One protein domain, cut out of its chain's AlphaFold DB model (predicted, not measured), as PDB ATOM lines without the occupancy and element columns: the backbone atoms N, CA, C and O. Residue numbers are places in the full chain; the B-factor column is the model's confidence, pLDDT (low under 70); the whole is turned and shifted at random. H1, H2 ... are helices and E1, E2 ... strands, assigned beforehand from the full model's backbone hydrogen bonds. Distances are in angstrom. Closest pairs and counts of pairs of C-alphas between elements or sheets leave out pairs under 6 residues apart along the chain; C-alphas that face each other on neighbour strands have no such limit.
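What this domain is: This is residues 8 to 131 of the 498 residues of the protein "MGMT family protein" of Beauveria brongniartii RCEF 3172 (UniProt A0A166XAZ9). A strongly twisted sheet of four strands has helix H1 over one face and helix H2 on the opposite face, by the edge strand E6. A two-strand hairpin arm, E1 and E2 with its long loop, reaches away from this body, and residues 8 to 20 before it stick out. The printed part has 124 residues with two named helices and six named strands, in the order E1 E2 H1 E3 E4 E5 H2 E6; the large sheet runs E3 E4 E5 E6, antiparallel throughout. The class is mixed, helices and strands, with 61 residues in named elements, under half of those printed. The whole is only just loose, close to compact, with a radius of gyration of the C-alphas of 16.9 A and spans of 45 by 42 by 30 A.

How they stand to each other: E1, residues 25 to 27, and E2, residues 41 to 43, form an antiparallel hairpin, with N 27 and O 41 within hydrogen-bond range at 2.8 A. A tight link leads to H1, residues 47 to 58. E3, residues 62 to 71, E4, residues 74 to 81, and E5, residues 88 to 94, form a meander, each strand the antiparallel neighbour of the one before. N 66 and O 78 of E3 and E4 are 2.9 A apart, and N 77 and O 91 of E4 and E5 are 2.8 A apart. E1 and E4 are apart, but only just, at 8.4 A. H1 is on the large sheet; its closest C-alphas to E3 are those of Gln 51 and Ile 62, 5.8 A. H2, residues 99 to 110, and E6, residues 124 to 129, follow. E6 is the antiparallel neighbour of E5, with N 92 and O 126 at 2.8 A. H2 is on the sheet at a height over the sheet of 7.6 A, over none of its strands; its closest C-alphas to E6 are those of Val 99 and Gly 124, 5.5 A. H1 and H2 lie on opposite faces and are apart. In both helices every O i to N i+4 pair is within hydrogen-bond range.

Where its parts are: E1 begins at C-alpha 25, (-142.195, 476.287, 1.451). E3 measures 22.9 A, E4 22.0 A, E5 19.0 A and E6 16.9 A from first to last C-alpha; H1 measures 16.1 A and H2 16.4 A. E6 ends at C-alpha 129, (-124.670, 467.283, -12.333).

The domain as a whole: The two C-alphas farthest apart, those of Ser 34 and Glu 86, are 51.5 A apart. The printed part has no cut. The links E1 to E2 and H2 to E6 are long, 13 residues each. The mean pLDDT of the printed part is 74.2; residues 8 to 21, 71 to 72 and 110 to 123 are under 70.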
ATOM      1  N   ILE A   8    -140.767 489.446   3.422       30.89
ATOM      2  CA  ILE A   8    -139.363 488.991   3.521       30.89
ATOM      3  C   ILE A   8    -138.365 490.088   3.075       30.89
ATOM      4  O   ILE A   8    -137.161 489.974   3.304       30.89
ATOM      5  N   LYS A   9    -138.837 491.213   2.514       32.62
ATOM      6  CA  LYS A   9    -137.998 492.376   2.160       32.62
ATOM      7  C   LYS A   9    -138.100 493.556   3.132       32.62
ATOM      8  O   LYS A   9    -137.497 494.602   2.880       32.62
ATOM      9  N   HIS A  10    -138.793 493.408   4.262       31.50
ATOM     10  CA  HIS A  10    -139.010 494.504   5.207       31.50
ATOM     11  C   HIS A  10    -138.432 494.216   6.594       31.50
ATOM     12  O   HIS A  10    -139.085 493.665   7.469       31.50
ATOM     13  N   GLY A  11    -137.208 494.698   6.822       32.53
ATOM     14  CA  GLY A  11    -136.976 495.652   7.913       32.53
ATOM     15  C   GLY A  11    -137.257 495.241   9.362       32.53
ATOM     16  O   GLY A  11    -137.379 496.125  10.199       32.53
ATOM     17  N   LEU A  12    -137.287 493.954   9.687       26.84
ATOM     18  CA  LEU A  12    -136.901 493.433  10.997       26.84
ATOM     19  C   LEU A  12    -135.968 492.272  10.700       26.84
ATOM     20  O   LEU A  12    -136.427 491.165  10.474       26.84
ATOM     21  N   VAL A  13    -134.664 492.536  10.626       29.34
ATOM     22  CA  VAL A  13    -133.663 491.466  10.670       29.34
ATOM     23  C   VAL A  13    -133.780 490.882  12.081       29.34
ATOM     24  O   VAL A  13    -133.393 491.576  13.027       29.34
ATOM     25  N   PRO A  14    -134.318 489.659  12.286       26.48
ATOM     26  CA  PRO A  14    -133.888 488.910  13.455       26.48
ATOM     27  C   PRO A  14    -132.375 488.818  13.295       26.48
ATOM     28  O   PRO A  14    -131.903 488.609  12.175       26.48
ATOM     29  N   THR A  15    -131.620 489.045  14.364       29.72
ATOM     30  CA  THR A  15    -130.168 488.823  14.376       29.72
ATOM     31  C   THR A  15    -129.837 487.613  13.494       29.72
ATOM     32  O   THR A  15    -130.478 486.571  13.642       29.72
ATOM     33  N   LEU A  16    -128.926 487.783  12.520       38.75
ATOM     34  CA  LEU A  16    -128.598 486.805  11.459       38.75
ATOM     35  C   LEU A  16    -128.286 485.386  11.986       38.75
ATOM     36  O   LEU A  16    -128.255 484.437  11.213       38.75
ATOM     37  N   ASP A  17    -128.141 485.240  13.298       36.72
ATOM     38  CA  ASP A  17    -127.982 484.010  14.064       36.72
ATOM     39  C   ASP A  17    -129.273 483.166  14.244       36.72
ATOM     40  O   ASP A  17    -129.223 482.122  14.899       36.72
ATOM     41  N   HIS A  18    -130.442 483.589  13.726       38.34
ATOM     42  CA  HIS A  18    -131.735 482.916  13.995       38.34
ATOM     43  C   HIS A  18    -132.591 482.515  12.782       38.34
ATOM     44  O   HIS A  18    -133.690 481.991  12.977       38.34
ATOM     45  N   LEU A  19    -132.133 482.708  11.544       41.50
ATOM     46  CA  LEU A  19    -132.843 482.119  10.404       41.50
ATOM     47  C   LEU A  19    -132.483 480.630  10.291       41.50
ATOM     48  O   LEU A  19    -131.299 480.294  10.356       41.50
ATOM     49  N   PRO A  20    -133.465 479.722  10.137       52.12
ATOM     50  CA  PRO A  20    -133.154 478.332   9.848       52.12
ATOM     51  C   PRO A  20    -132.362 478.260   8.537       52.12
ATOM     52  O   PRO A  20    -132.649 478.997   7.596       52.12
ATOM     53  N   GLU A  21    -131.391 477.345   8.476       66.06
ATOM     54  CA  GLU A  21    -130.540 477.101   7.296       66.06
ATOM     55  C   GLU A  21    -131.363 476.890   6.011       66.06
ATOM     56  O   GLU A  21    -130.916 477.201   4.909       66.06
ATOM     57  N   PHE A  22    -132.605 476.421   6.167       76.56
ATOM     58  CA  PHE A  22    -133.560 476.212   5.095       76.56
ATOM     59  C   PHE A  22    -134.939 476.774   5.435       76.56
ATOM     60  O   PHE A  22    -135.433 476.613   6.554       76.56
ATOM     61  N   LEU A  23    -135.603 477.353   4.437       75.00
ATOM     62  CA  LEU A  23    -136.955 477.889   4.578       75.00
ATOM     63  C   LEU A  23    -137.968 476.868   4.067       75.00
ATOM     64  O   LEU A  23    -137.934 476.448   2.909       75.00
ATOM     65  N   ASP A  24    -138.889 476.442   4.925       83.12
ATOM     66  CA  ASP A  24    -139.984 475.579   4.495       83.12
ATOM     67  C   ASP A  24    -140.947 476.339   3.582       83.12
ATOM     68  O   ASP A  24    -141.373 477.455   3.876       83.12
ATOM     69  N   ARG A  25    -141.301 475.714   2.458       83.44
ATOM     70  CA  ARG A  25    -142.195 476.287   1.451       83.44
ATOM     71  C   ARG A  25    -143.521 475.555   1.460       83.44
ATOM     72  O   ARG A  25    -143.559 474.349   1.696       83.44
ATOM     73  N   TYR A  26    -144.601 476.276   1.189       85.50
ATOM     74  CA  TYR A  26    -145.958 475.743   1.244       85.50
ATOM     75  C   TYR A  26    -146.723 476.111  -0.027       85.50
ATOM     76  O   TYR A  26    -146.643 477.238  -0.506       85.50
ATOM     77  N   GLN A  27    -147.464 475.149  -0.569       82.81
ATOM     78  CA  GLN A  27    -148.404 475.349  -1.658       82.81
ATOM     79  C   GLN A  27    -149.754 475.734  -1.067       82.81
ATOM     80  O   GLN A  27    -150.277 475.037  -0.197       82.81
ATOM     81  N   ILE A  28    -150.318 476.823  -1.580       85.88
ATOM     82  CA  ILE A  28    -151.683 477.251  -1.294       85.88
ATOM     83  C   ILE A  28    -152.392 477.365  -2.638       85.88
ATOM     84  O   ILE A  28    -152.046 478.193  -3.478       85.88
ATOM     85  N   GLU A  29    -153.369 476.500  -2.863       85.38
ATOM     86  CA  GLU A  29    -154.287 476.609  -3.994       85.38
ATOM     87  C   GLU A  29    -155.419 477.570  -3.634       85.38
ATOM     88  O   GLU A  29    -155.962 477.483  -2.533       85.38
ATOM     89  N   ILE A  30    -155.762 478.478  -4.549       87.00
ATOM     90  CA  ILE A  30    -156.880 479.414  -4.392       87.00
ATOM     91  C   ILE A  30    -158.014 478.933  -5.288       87.00
ATOM     92  O   ILE A  30    -157.855 478.857  -6.512       87.00
ATOM     93  N   ASP A  31    -159.158 478.626  -4.685       86.12
ATOM     94  CA  ASP A  31    -160.352 478.278  -5.442       86.12
ATOM     95  C   ASP A  31    -160.829 479.494  -6.250       86.12
ATOM     96  O   ASP A  31    -161.107 480.563  -5.705       86.12
ATOM     97  N   ARG A  32    -160.911 479.350  -7.577       82.00
ATOM     98  CA  ARG A  32    -161.183 480.484  -8.476       82.00
ATOM     99  C   ARG A  32    -162.598 481.054  -8.344       82.00
ATOM    100  O   ARG A  32    -162.814 482.174  -8.793       82.00
ATOM    101  N   GLN A  33    -163.553 480.298  -7.799       83.88
ATOM    102  CA  GLN A  33    -164.950 480.732  -7.685       83.88
ATOM    103  C   GLN A  33    -165.230 481.416  -6.345       83.88
ATOM    104  O   GLN A  33    -165.905 482.440  -6.303       83.88
ATOM    105  N   SER A  34    -164.705 480.859  -5.257       87.12
ATOM    106  CA  SER A  34    -164.914 481.339  -3.890       87.12
ATOM    107  C   SER A  34    -163.805 482.267  -3.390       87.12
ATOM    108  O   SER A  34    -163.999 482.953  -2.388       87.12
ATOM    109  N   GLY A  35    -162.642 482.280  -4.051       87.12
ATOM    110  CA  GLY A  35    -161.452 483.016  -3.617       87.12
ATOM    111  C   GLY A  35    -160.816 482.470  -2.335       87.12
ATOM    112  O   GLY A  35    -159.880 483.077  -1.821       87.12
ATOM    113  N   GLN A  36    -161.316 481.352  -1.798       88.88
ATOM    114  CA  GLN A  36    -160.836 480.797  -0.538       88.88
ATOM    115  C   GLN A  36    -159.514 480.042  -0.739       88.88
ATOM    116  O   GLN A  36    -159.410 479.228  -1.666       88.88
ATOM    117  N   PRO A  37    -158.504 480.280   0.117       89.81
ATOM    118  CA  PRO A  37    -157.271 479.514   0.092       89.81
ATOM    119  C   PRO A  37    -157.491 478.119   0.693       89.81
ATOM    120  O   PRO A  37    -158.169 477.943   1.705       89.81
ATOM    121  N   SER A  38    -156.872 477.117   0.082       89.81
ATOM    122  CA  SER A  38    -156.721 475.780   0.661       89.81
ATOM    123  C   SER A  38    -155.783 475.793   1.875       89.81
ATOM    124  O   SER A  38    -155.047 476.749   2.124       89.81
ATOM    125  N   THR A  39    -155.792 474.706   2.649       89.56
ATOM    126  CA  THR A  39    -154.822 474.521   3.734       89.56
ATOM    127  C   THR A  39    -153.401 474.457   3.160       89.56
ATOM    128  O   THR A  39    -153.168 473.644   2.262       89.56
ATOM    129  N   PRO A  40    -152.445 475.252   3.679       90.94
ATOM    130  CA  PRO A  40    -151.071 475.238   3.193       90.94
ATOM    131  C   PRO A  40    -150.462 473.835   3.256       90.94
ATOM    132  O   PRO A  40    -150.336 473.239   4.328       90.94
ATOM    133  N   LYS A  41    -150.047 473.308   2.103       86.50
ATOM    134  CA  LYS A  41    -149.384 472.006   2.000       86.50
ATOM    135  C   LYS A  41    -147.883 472.212   1.886       86.50
ATOM    136  O   LYS A  41    -147.420 472.810   0.920       86.50
ATOM    137  N   LYS A  42    -147.110 471.700   2.846       85.25
ATOM    138  CA  LYS A  42    -145.645 471.783   2.799       85.25
ATOM    139  C   LYS A  42    -145.124 471.127   1.519       85.25
ATOM    140  O   LYS A  42    -145.454 469.977   1.233       85.25
ATOM    141  N   ILE A  43    -144.304 471.858   0.773       82.06
ATOM    142  CA  ILE A  43    -143.649 471.378  -0.435       82.06
ATOM    143  C   ILE A  43    -142.281 470.831  -0.042       82.06
ATOM    144  O   ILE A  43    -141.415 471.555   0.447       82.06
ATOM    145  N   LYS A  44    -142.096 469.530  -0.235       83.56
ATOM    146  CA  LYS A  44    -140.840 468.815  -0.014       83.56
ATOM    147  C   LYS A  44    -140.832 467.604  -0.942       83.56
ATOM    148  O   LYS A  44    -141.896 467.038  -1.170       83.56
ATOM    149  N   MET A  45    -139.661 467.211  -1.438       83.88
ATOM    150  CA  MET A  45    -139.519 465.909  -2.083       83.88
ATOM    151  C   MET A  45    -139.298 464.836  -1.022       83.88
ATOM    152  O   MET A  45    -138.480 465.018  -0.115       83.88
ATOM    153  N   THR A  46    -140.030 463.732  -1.118       86.88
ATOM    154  CA  THR A  46    -139.735 462.541  -0.316       86.88
ATOM    155  C   THR A  46    -138.506 461.819  -0.868       86.88
ATOM    156  O   THR A  46    -138.126 462.001  -2.028       86.88
ATOM    157  N   ASP A  47    -137.886 460.969  -0.051       87.00
ATOM    158  CA  ASP A  47    -136.745 460.162  -0.497       87.00
ATOM    159  C   ASP A  47    -137.149 459.201  -1.628       87.00
ATOM    160  O   ASP A  47    -136.391 459.001  -2.572       87.00
ATOM    161  N   GLU A  48    -138.383 458.687  -1.602       88.38
ATOM    162  CA  GLU A  48    -138.955 457.874  -2.684       88.38
ATOM    163  C   GLU A  48    -139.106 458.670  -3.990       88.38
ATOM    164  O   GLU A  48    -138.783 458.175  -5.072       88.38
ATOM    165  N   GLU A  49    -139.572 459.921  -3.909       88.56
ATOM    166  CA  GLU A  49    -139.699 460.807  -5.069       88.56
ATOM    167  C   GLU A  49    -138.334 461.177  -5.656       88.56
ATOM    168  O   GLU A  49    -138.205 461.237  -6.881       88.56
ATOM    169  N   LEU A  50    -137.325 461.403  -4.803       88.50
ATOM    170  CA  LEU A  50    -135.936 461.624  -5.213       88.50
ATOM    171  C   LEU A  50    -135.349 460.370  -5.871       88.50
ATOM    172  O   LEU A  50    -134.805 460.471  -6.969       88.50
ATOM    173  N   GLN A  51    -135.513 459.194  -5.260       90.31
ATOM    174  CA  GLN A  51    -135.039 457.920  -5.812       90.31
ATOM    175  C   GLN A  51    -135.628 457.682  -7.199       90.31
ATOM    176  O   GLN A  51    -134.899 457.427  -8.157       90.31
ATOM    177  N   LYS A  52    -136.950 457.837  -7.337       88.50
ATOM    178  CA  LYS A  52    -137.634 457.712  -8.628       88.50
ATOM    179  C   LYS A  52    -137.140 458.751  -9.637       88.50
ATOM    180  O   LYS A  52    -137.085 458.454 -10.826       88.50
ATOM    181  N   ALA A  53    -136.806 459.962  -9.184       85.50
ATOM    182  CA  ALA A  53    -136.268 461.021 -10.034       85.50
ATOM    183  C   ALA A  53    -134.936 460.640 -10.667       85.50
ATOM    184  O   ALA A  53    -134.794 460.677 -11.886       85.50
ATOM    185  N   ILE A  54    -133.976 460.286  -9.817       87.06
ATOM    186  CA  ILE A  54    -132.605 459.998 -10.220       87.06
ATOM    187  C   ILE A  54    -132.561 458.724 -11.046       87.06
ATOM    188  O   ILE A  54    -131.946 458.727 -12.110       87.06
ATOM    189  N   LEU A  55    -133.285 457.683 -10.635       87.12
ATOM    190  CA  LEU A  55    -133.353 456.443 -11.398       87.12
ATOM    191  C   LEU A  55    -133.910 456.681 -12.805       87.12
ATOM    192  O   LEU A  55    -133.346 456.178 -13.770       87.12
ATOM    193  N   ALA A  56    -134.976 457.477 -12.934       83.62
ATOM    194  CA  ALA A  56    -135.562 457.783 -14.237       83.62
ATOM    195  C   ALA A  56    -134.633 458.616 -15.131       83.62
ATOM    196  O   ALA A  56    -134.598 458.372 -16.326       83.62
ATOM    197  N   ALA A  57    -133.902 459.582 -14.568       78.94
ATOM    198  CA  ALA A  57    -133.079 460.510 -15.347       78.94
ATOM    199  C   ALA A  57    -131.653 460.012 -15.631       78.94
ATOM    200  O   ALA A  57    -130.994 460.526 -16.527       78.94
ATOM    201  N   THR A  58    -131.141 459.075 -14.829       82.00
ATOM    202  CA  THR A  58    -129.717 458.683 -14.855       82.00
ATOM    203  C   THR A  58    -129.504 457.170 -14.887       82.00
ATOM    204  O   THR A  58    -128.381 456.710 -15.081       82.00
ATOM    205  N   GLY A  59    -130.551 456.376 -14.639       86.06
ATOM    206  CA  GLY A  59    -130.446 454.926 -14.460       86.06
ATOM    207  C   GLY A  59    -129.753 454.491 -13.162       86.06
ATOM    208  O   GLY A  59    -129.508 453.300 -12.987       86.06
ATOM    209  N   GLN A  60    -129.425 455.419 -12.257       87.81
ATOM    210  CA  GLN A  60    -128.689 455.146 -11.020       87.81
ATOM    211  C   GLN A  60    -129.601 455.113  -9.786       87.81
ATOM    212  O   GLN A  60    -130.621 455.798  -9.725       87.81
ATOM    213  N   GLU A  61    -129.190 454.370  -8.758       91.75
ATOM    214  CA  GLU A  61    -129.823 454.410  -7.436       91.75
ATOM    215  C   GLU A  61    -129.129 455.417  -6.511       91.75
ATOM    216  O   GLU A  61    -127.904 455.569  -6.551       91.75
ATOM    217  N   ILE A  62    -129.900 456.093  -5.655       91.81
ATOM    218  CA  ILE A  62    -129.373 457.047  -4.678       91.81
ATOM    219  C   ILE A  62    -128.655 456.300  -3.553       91.81
ATOM    220  O   ILE A  62    -129.193 455.369  -2.965       91.81
ATOM    221  N   ALA A  63    -127.455 456.768  -3.215       91.62
ATOM    222  CA  ALA A  63    -126.742 456.377  -2.004       91.62
ATOM    223  C   ALA A  63    -127.097 457.282  -0.821       91.62
ATOM    224  O   ALA A  63    -127.336 456.810   0.287       91.62
ATOM    225  N   SER A  64    -127.124 458.597  -1.051       91.06
ATOM    226  CA  SER A  64    -127.517 459.577  -0.042       91.06
ATOM    227  C   SER A  64    -128.115 460.822  -0.689       91.06
ATOM    228  O   SER A  64    -127.760 461.187  -1.810       91.06
ATOM    229  N   SER A  65    -129.017 461.488   0.025       91.50
ATOM    230  CA  SER A  65    -129.576 462.778  -0.362       91.50
ATOM    231  C   SER A  65    -129.602 463.715   0.843       91.50
ATOM    232  O   SER A  65    -129.752 463.298   1.990       91.50
ATOM    233  N   SER A  66    -129.429 465.008   0.591       89.75
ATOM    234  CA  SER A  66    -129.555 466.050   1.610       89.75
ATOM    235  C   SER A  66    -130.076 467.333   0.981       89.75
ATOM    236  O   SER A  66    -129.846 467.595  -0.202       89.75
ATOM    237  N   ARG A  67    -130.802 468.141   1.755       88.38
ATOM    238  CA  ARG A  67    -131.155 469.497   1.321       88.38
ATOM    239  C   ARG A  67    -129.866 470.315   1.247       88.38
ATOM    240  O   ARG A  67    -129.033 470.211   2.139       88.38
ATOM    241  N   PHE A  68    -129.687 471.052   0.157       83.75
ATOM    242  CA  PHE A  68    -128.408 471.675  -0.179       83.75
ATOM    243  C   PHE A  68    -128.478 473.194  -0.147       83.75
ATOM    244  O   PHE A  68    -127.767 473.825   0.624       83.75
ATOM    245  N   THR A  69    -129.347 473.783  -0.968       78.31
ATOM    246  CA  THR A  69    -129.533 475.234  -1.053       78.31
ATOM    247  C   THR A  69    -130.973 475.558  -1.437       78.31
ATOM    248  O   THR A  69    -131.564 474.906  -2.303       78.31
ATOM    249  N   ASP A  70    -131.541 476.589  -0.815       73.50
ATOM    250  CA  ASP A  70    -132.812 477.168  -1.245       73.50
ATOM    251  C   ASP A  70    -132.538 478.443  -2.049       73.50
ATOM    252  O   ASP A  70    -131.961 479.399  -1.532       73.50
ATOM    253  N   GLY A  71    -132.953 478.464  -3.315       67.88
ATOM    254  CA  GLY A  71    -133.015 479.697  -4.103       67.88
ATOM    255  C   GLY A  71    -134.330 480.426  -3.841       67.88
ATOM    256  O   GLY A  71    -135.249 479.846  -3.272       67.88
ATOM    257  N   GLY A  72    -134.482 481.674  -4.297       67.38
ATOM    258  CA  GLY A  72    -135.742 482.429  -4.151       67.38
ATOM    259  C   GLY A  72    -136.971 481.682  -4.698       67.38
ATOM    260  O   GLY A  72    -138.040 481.713  -4.080       67.38
ATOM    261  N   PHE A  73    -136.779 480.911  -5.774       72.19
ATOM    262  CA  PHE A  73    -137.820 480.161  -6.487       72.19
ATOM    263  C   PHE A  73    -137.556 478.653  -6.570       72.19
ATOM    264  O   PHE A  73    -138.184 477.960  -7.375       72.19
ATOM    265  N   SER A  74    -136.669 478.118  -5.728       80.38
ATOM    266  CA  SER A  74    -136.337 476.694  -5.760       80.38
ATOM    267  C   SER A  74    -135.953 476.120  -4.401       80.38
ATOM    268  O   SER A  74    -135.509 476.827  -3.497       80.38
ATOM    269  N   THR A  75    -136.119 474.808  -4.274       85.94
ATOM    270  CA  THR A  75    -135.532 474.003  -3.200       85.94
ATOM    271  C   THR A  75    -134.634 472.954  -3.834       85.94
ATOM    272  O   THR A  75    -135.105 472.169  -4.660       85.94
ATOM    273  N   SER A  76    -133.355 472.938  -3.461       87.50
ATOM    274  CA  SER A  76    -132.347 472.066  -4.071       87.50
ATOM    275  C   SER A  76    -131.895 470.970  -3.111       87.50
ATOM    276  O   SER A  76    -131.642 471.220  -1.930       87.50
ATOM    277  N   TYR A  77    -131.727 469.766  -3.641       90.31
ATOM    278  CA  TYR A  77    -131.199 468.600  -2.946       90.31
ATOM    279  C   TYR A  77    -129.905 468.159  -3.619       90.31
ATOM    280  O   TYR A  77    -129.852 468.057  -4.843       90.31
ATOM    281  N   LYS A  78    -128.876 467.879  -2.824       90.69
ATOM    282  CA  LYS A  78    -127.629 467.264  -3.279       90.69
ATOM    283  C   LYS A  78    -127.734 465.762  -3.085       90.69
ATOM    284  O   LYS A  78    -128.081 465.305  -1.996       90.69
ATOM    285  N   VAL A  79    -127.459 465.015  -4.146       91.62
ATOM    286  CA  VAL A  79    -127.689 463.575  -4.223       91.62
ATOM    287  C   VAL A  79    -126.434 462.869  -4.716       91.62
ATOM    288  O   VAL A  79    -125.854 463.269  -5.722       91.62
ATOM    289  N   THR A  80    -126.023 461.812  -4.022       92.56
ATOM    290  CA  THR A  80    -124.950 460.903  -4.449       92.56
ATOM    291  C   THR A  80    -125.548 459.576  -4.901       92.56
ATOM    292  O   THR A  80    -126.597 459.170  -4.396       92.56
ATOM    293  N   VAL A  81    -124.890 458.879  -5.827       91.50
ATOM    294  CA  VAL A  81    -125.375 457.601  -6.376       91.50
ATOM    295  C   VAL A  81    -124.520 456.410  -5.938       91.50
ATOM    296  O   VAL A  81    -123.335 456.558  -5.646       91.50
ATOM    297  N   MET A  82    -125.126 455.220  -5.880       88.44
ATOM    298  CA  MET A  82    -124.520 454.000  -5.317       88.44
ATOM    299  C   MET A  82    -123.308 453.489  -6.101       88.44
ATOM    300  O   MET A  82    -122.304 453.109  -5.502       88.44
ATOM    301  N   HIS A  83    -123.388 453.460  -7.431       84.31
ATOM    302  CA  HIS A  83    -122.367 452.817  -8.266       84.31
ATOM    303  C   HIS A  83    -121.259 453.764  -8.736       84.31
ATOM    304  O   HIS A  83    -120.262 453.300  -9.287       84.31
ATOM    305  N   ASN A  84    -121.411 455.071  -8.509       82.62
ATOM    306  CA  ASN A  84    -120.390 456.062  -8.826       82.62
ATOM    307  C   ASN A  84    -120.460 457.259  -7.855       82.62
ATOM    308  O   ASN A  84    -121.047 458.289  -8.190       82.62
ATOM    309  N   PRO A  85    -119.885 457.139  -6.645       79.88
ATOM    310  CA  PRO A  85    -120.007 458.162  -5.605       79.88
ATOM    311  C   PRO A  85    -119.305 459.485  -5.950       79.88
ATOM    312  O   PRO A  85    -119.552 460.488  -5.283       79.88
ATOM    313  N   GLU A  86    -118.451 459.507  -6.978       82.44
ATOM    314  CA  GLU A  86    -117.824 460.732  -7.487       82.44
ATOM    315  C   GLU A  86    -118.812 461.604  -8.273       82.44
ATOM    316  O   GLU A  86    -118.637 462.821  -8.363       82.44
ATOM    317  N   ILE A  87    -119.878 461.005  -8.811       84.25
ATOM    318  CA  ILE A  87    -120.945 461.742  -9.477       84.25
ATOM    319  C   ILE A  87    -121.955 462.199  -8.431       84.25
ATOM    320  O   ILE A  87    -122.605 461.413  -7.738       84.25
ATOM    321  N   VAL A  88    -122.114 463.514  -8.366       88.19
ATOM    322  CA  VAL A  88    -123.089 464.173  -7.511       88.19
ATOM    323  C   VAL A  88    -124.099 464.887  -8.394       88.19
ATOM    324  O   VAL A  88    -123.718 465.598  -9.321       88.19
ATOM    325  N   TYR A  89    -125.381 464.735  -8.085       88.56
ATOM    326  CA  TYR A  89    -126.477 465.423  -8.756       88.56
ATOM    327  C   TYR A  89    -127.097 466.480  -7.845       88.56
ATOM    328  O   TYR A  89    -127.185 466.307  -6.628       88.56
ATOM    329  N   ILE A  90    -127.564 467.565  -8.451       87.88
ATOM    330  CA  ILE A  90    -128.436 468.550  -7.828       87.88
ATOM    331  C   ILE A  90    -129.837 468.366  -8.403       87.88
ATOM    332  O   ILE A  90    -130.056 468.533  -9.603       87.88
ATOM    333  N   VAL A  91    -130.787 468.034  -7.532       88.62
ATOM    334  CA  VAL A  91    -132.213 467.956  -7.860       88.62
ATOM    335  C   VAL A  91    -132.887 469.212  -7.336       88.62
ATOM    336  O   VAL A  91    -132.941 469.430  -6.128       88.62
ATOM    337  N   GLN A  92    -133.405 470.045  -8.229       86.19
ATOM    338  CA  GLN A  92    -134.088 471.283  -7.876       86.19
ATOM    339  C   GLN A  92    -135.578 471.155  -8.138       86.19
ATOM    340  O   GLN A  92    -136.006 470.868  -9.257       86.19
ATOM    341  N   LEU A  93    -136.373 471.419  -7.109       85.69
ATOM    342  CA  LEU A  93    -137.802 471.617  -7.252       85.69
ATOM    343  C   LEU A  93    -138.054 473.110  -7.476       85.69
ATOM    344  O   LEU A  93    -137.721 473.929  -6.620       85.69
ATOM    345  N   ARG A  94    -138.571 473.455  -8.656       79.94
ATOM    346  CA  ARG A  94    -138.736 474.826  -9.147       79.94
ATOM    347  C   ARG A  94    -140.198 475.253  -9.019       79.94
ATOM    348  O   ARG A  94    -141.107 474.550  -9.466       79.94
ATOM    349  N   PHE A  95    -140.417 476.421  -8.419       76.06
ATOM    350  CA  PHE A  95    -141.748 477.017  -8.221       76.06
ATOM    351  C   PHE A  95    -142.082 478.080  -9.274       76.06
ATOM    352  O   PHE A  95    -143.194 478.607  -9.295       76.06
ATOM    353  N   HIS A  96    -141.114 478.412 -10.125       72.50
ATOM    354  CA  HIS A  96    -141.224 479.404 -11.180       72.50
ATOM    355  C   HIS A  96    -140.388 478.976 -12.403       72.50
ATOM    356  O   HIS A  96    -139.656 477.986 -12.339       72.50
ATOM    357  N   GLY A  97    -140.571 479.663 -13.535       71.44
ATOM    358  CA  GLY A  97    -139.885 479.350 -14.793       71.44
ATOM    359  C   GLY A  97    -140.514 478.225 -15.628       71.44
ATOM    360  O   GLY A  97    -141.484 477.575 -15.239       71.44
ATOM    361  N   ASN A  98    -139.985 478.024 -16.840       80.44
ATOM    362  CA  ASN A  98    -140.318 476.887 -17.706       80.44
ATOM    363  C   ASN A  98    -139.154 475.887 -17.691       80.44
ATOM    364  O   ASN A  98    -138.206 476.032 -18.457       80.44
ATOM    365  N   VAL A  99    -139.235 474.872 -16.826       81.62
ATOM    366  CA  VAL A  99    -138.146 473.897 -16.631       81.62
ATOM    367  C   VAL A  99    -137.781 473.156 -17.919       81.62
ATOM    368  O   VAL A  99    -136.600 473.024 -18.216       81.62
ATOM    369  N   ALA A 100    -138.764 472.775 -18.742       82.19
ATOM    370  CA  ALA A 100    -138.488 472.123 -20.024       82.19
ATOM    371  C   ALA A 100    -137.657 473.020 -20.958       82.19
ATOM    372  O   ALA A 100    -136.755 472.541 -21.643       82.19
ATOM    373  N   SER A 101    -137.931 474.327 -20.950       86.19
ATOM    374  CA  SER A 101    -137.128 475.302 -21.686       86.19
ATOM    375  C   SER A 101    -135.728 475.451 -21.104       86.19
ATOM    376  O   SER A 101    -134.772 475.529 -21.863       86.19
ATOM    377  N   MET A 102    -135.583 475.487 -19.778       84.31
ATOM    378  CA  MET A 102    -134.267 475.575 -19.135       84.31
ATOM    379  C   MET A 102    -133.385 474.380 -19.504       84.31
ATOM    380  O   MET A 102    -132.240 474.568 -19.904       84.31
ATOM    381  N   ASP A 103    -133.927 473.165 -19.428       80.62
ATOM    382  CA  ASP A 103    -133.191 471.947 -19.772       80.62
ATOM    383  C   ASP A 103    -132.806 471.938 -21.257       80.62
ATOM    384  O   ASP A 103    -131.664 471.630 -21.607       80.62
ATOM    385  N   ALA A 104    -133.722 472.355 -22.139       84.19
ATOM    386  CA  ALA A 104    -133.431 472.518 -23.559       84.19
ATOM    387  C   ALA A 104    -132.351 473.589 -23.809       84.19
ATOM    388  O   ALA A 104    -131.480 473.376 -24.646       84.19
ATOM    389  N   PHE A 105    -132.339 474.705 -23.075       84.62
ATOM    390  CA  PHE A 105    -131.281 475.715 -23.193       84.62
ATOM    391  C   PHE A 105    -129.925 475.200 -22.751       84.62
ATOM    392  O   PHE A 105    -128.945 475.422 -23.457       84.62
ATOM    393  N   ILE A 106    -129.861 474.503 -21.617       79.88
ATOM    394  CA  ILE A 106    -128.608 473.929 -21.126       79.88
ATOM    395  C   ILE A 106    -128.039 472.996 -22.199       79.88
ATOM    396  O   ILE A 106    -126.894 473.171 -22.603       79.88
ATOM    397  N   LYS A 107    -128.851 472.100 -22.774       78.19
ATOM    398  CA  LYS A 107    -128.416 471.263 -23.907       78.19
ATOM    399  C   LYS A 107    -127.956 472.076 -25.115       78.19
ATOM    400  O   LYS A 107    -126.941 471.743 -25.723       78.19
ATOM    401  N   PHE A 108    -128.713 473.114 -25.472       78.62
ATOM    402  CA  PHE A 108    -128.449 473.945 -26.644       78.62
ATOM    403  C   PHE A 108    -127.114 474.679 -26.536       78.62
ATOM    404  O   PHE A 108    -126.360 474.729 -27.501       78.62
ATOM    405  N   VAL A 109    -126.811 475.207 -25.350       73.81
ATOM    406  CA  VAL A 109    -125.570 475.933 -25.067       73.81
ATOM    407  C   VAL A 109    -124.396 474.969 -24.860       73.81
ATOM    408  O   VAL A 109    -123.276 475.290 -25.247       73.81
ATOM    409  N   HIS A 110    -124.628 473.782 -24.288       68.31
ATOM    410  CA  HIS A 110    -123.548 472.856 -23.937       68.31
ATOM    411  C   HIS A 110    -123.177 471.831 -25.012       68.31
ATOM    412  O   HIS A 110    -122.092 471.266 -24.904       68.31
ATOM    413  N   ALA A 111    -124.030 471.541 -26.003       50.22
ATOM    414  CA  ALA A 111    -123.811 470.547 -27.071       50.22
ATOM    415  C   ALA A 111    -123.216 469.176 -26.636       50.22
ATOM    416  O   ALA A 111    -122.747 468.428 -27.487       50.22
ATOM    417  N   ASN A 112    -123.237 468.844 -25.334       32.59
ATOM    418  CA  ASN A 112    -122.684 467.629 -24.715       32.59
ATOM    419  C   ASN A 112    -123.231 467.370 -23.286       32.59
ATOM    420  O   ASN A 112    -122.585 466.689 -22.496       32.59
ATOM    421  N   SER A 113    -124.401 467.901 -22.909       36.53
ATOM    422  CA  SER A 113    -125.028 467.572 -21.615       36.53
ATOM    423  C   SER A 113    -126.314 466.770 -21.818       36.53
ATOM    424  O   SER A 113    -127.289 467.282 -22.368       36.53
ATOM    425  N   GLU A 114    -126.322 465.519 -21.366       31.67
ATOM    426  CA  GLU A 114    -127.508 464.663 -21.308       31.67
ATOM    427  C   GLU A 114    -128.463 465.177 -20.216       31.67
ATOM    428  O   GLU A 114    -128.159 465.111 -19.029       31.67
ATOM    429  N   ALA A 115    -129.617 465.715 -20.608       41.38
ATOM    430  CA  ALA A 115    -130.703 466.051 -19.683       41.38
ATOM    431  C   ALA A 115    -132.011 465.450 -20.216       41.38
ATOM    432  O   ALA A 115    -132.654 466.021 -21.088       41.38
ATOM    433  N   GLU A 116    -132.401 464.247 -19.803       38.53
ATOM    434  CA  GLU A 116    -133.632 463.642 -20.326       38.53
ATOM    435  C   GLU A 116    -134.904 464.412 -19.927       38.53
ATOM    436  O   GLU A 116    -135.006 465.016 -18.861       38.53
ATOM    437  N   HIS A 117    -135.877 464.394 -20.840       39.62
ATOM    438  CA  HIS A 117    -137.145 465.110 -20.748       39.62
ATOM    439  C   HIS A 117    -138.025 464.550 -19.624       39.62
ATOM    440  O   HIS A 117    -138.185 463.334 -19.511       39.62
ATOM    441  N   GLN A 118    -138.685 465.417 -18.849       41.28
ATOM    442  CA  GLN A 118    -139.623 464.971 -17.821       41.28
ATOM    443  C   GLN A 118    -141.051 465.481 -18.042       41.28
ATOM    444  O   GLN A 118    -141.289 466.669 -18.248       41.28
ATOM    445  N   GLN A 119    -142.017 464.564 -17.925       35.50
ATOM    446  CA  GLN A 119    -143.446 464.880 -17.874       35.50
ATOM    447  C   GLN A 119    -143.822 465.617 -16.579       35.50
ATOM    448  O   GLN A 119    -143.289 465.348 -15.499       35.50
ATOM    449  N   SER A 120    -144.781 466.538 -16.712       35.19
ATOM    450  CA  SER A 120    -145.210 467.502 -15.700       35.19
ATOM    451  C   SER A 120    -145.743 466.849 -14.420       35.19
ATOM    452  O   SER A 120    -146.880 466.380 -14.365       35.19
ATOM    453  N   THR A 121    -144.958 466.906 -13.351       36.91
ATOM    454  CA  THR A 121    -145.500 467.062 -11.997       36.91
ATOM    455  C   THR A 121    -145.908 468.529 -11.834       36.91
ATOM    456  O   THR A 121    -145.306 469.388 -12.466       36.91
ATOM    457  N   GLY A 122    -146.923 468.863 -11.031       46.56
ATOM    458  CA  GLY A 122    -147.427 470.248 -10.897       46.56
ATOM    459  C   GLY A 122    -146.382 471.324 -10.532       46.56
ATOM    460  O   GLY A 122    -146.665 472.508 -10.673       46.56
ATOM    461  N   PHE A 123    -145.174 470.916 -10.125       61.88
ATOM    462  CA  PHE A 123    -143.961 471.733 -10.056       61.88
ATOM    463  C   PHE A 123    -142.894 471.174 -10.998       61.88
ATOM    464  O   PHE A 123    -142.746 469.953 -11.122       61.88
ATOM    465  N   GLY A 124    -142.132 472.065 -11.632       71.12
ATOM    466  CA  GLY A 124    -141.021 471.669 -12.485       71.12
ATOM    467  C   GLY A 124    -139.875 471.101 -11.647       71.12
ATOM    468  O   GLY A 124    -139.548 471.632 -10.587       71.12
ATOM    469  N   ARG A 125    -139.264 470.012 -12.112       81.75
ATOM    470  CA  ARG A 125    -138.108 469.389 -11.465       81.75
ATOM    471  C   ARG A 125    -136.943 469.398 -12.437       81.75
ATOM    472  O   ARG A 125    -137.082 468.870 -13.530       81.75
ATOM    473  N   GLN A 126    -135.826 469.964 -12.007       82.62
ATOM    474  CA  GLN A 126    -134.593 470.015 -12.777       82.62
ATOM    475  C   GLN A 126    -133.538 469.136 -12.108       82.62
ATOM    476  O   GLN A 126    -133.386 469.172 -10.886       82.62
ATOM    477  N   ILE A 127    -132.816 468.343 -12.898       84.12
ATOM    478  CA  ILE A 127    -131.722 467.490 -12.427       84.12
ATOM    479  C   ILE A 127    -130.478 467.875 -13.213       84.12
ATOM    480  O   ILE A 127    -130.476 467.836 -14.438       84.12
ATOM    481  N   THR A 128    -129.425 468.262 -12.505       83.56
ATOM    482  CA  THR A 128    -128.137 468.635 -13.103       83.56
ATOM    483  C   THR A 128    -127.006 467.941 -12.364       83.56
ATOM    484  O   THR A 128    -127.145 467.596 -11.191       83.56
ATOM    485  N   GLN A 129    -125.877 467.713 -13.031       85.38
ATOM    486  CA  GLN A 129    -124.670 467.283 -12.333       85.38
ATOM    487  C   GLN A 129    -124.113 468.462 -11.523       85.38
ATOM    488  O   GLN A 129    -124.079 469.598 -11.994       85.38
ATOM    489  N   PHE A 130    -123.688 468.199 -10.292       86.69
ATOM    490  CA  PHE A 130    -123.037 469.190  -9.448       86.69
ATOM    491  C   PHE A 130    -121.710 469.608 -10.077       86.69
ATOM    492  O   PHE A 130    -120.844 468.772 -10.336       86.69
ATOM    493  N   VAL A 131    -121.543 470.912 -10.275       86.62
ATOM    494  CA  VAL A 131    -120.286 471.504 -10.727       86.62
ATOM    495  C   VAL A 131    -119.544 472.027  -9.495       86.62
ATOM    496  O   VAL A 131    -120.065 472.918  -8.823       86.62
TER     497      VAL A 131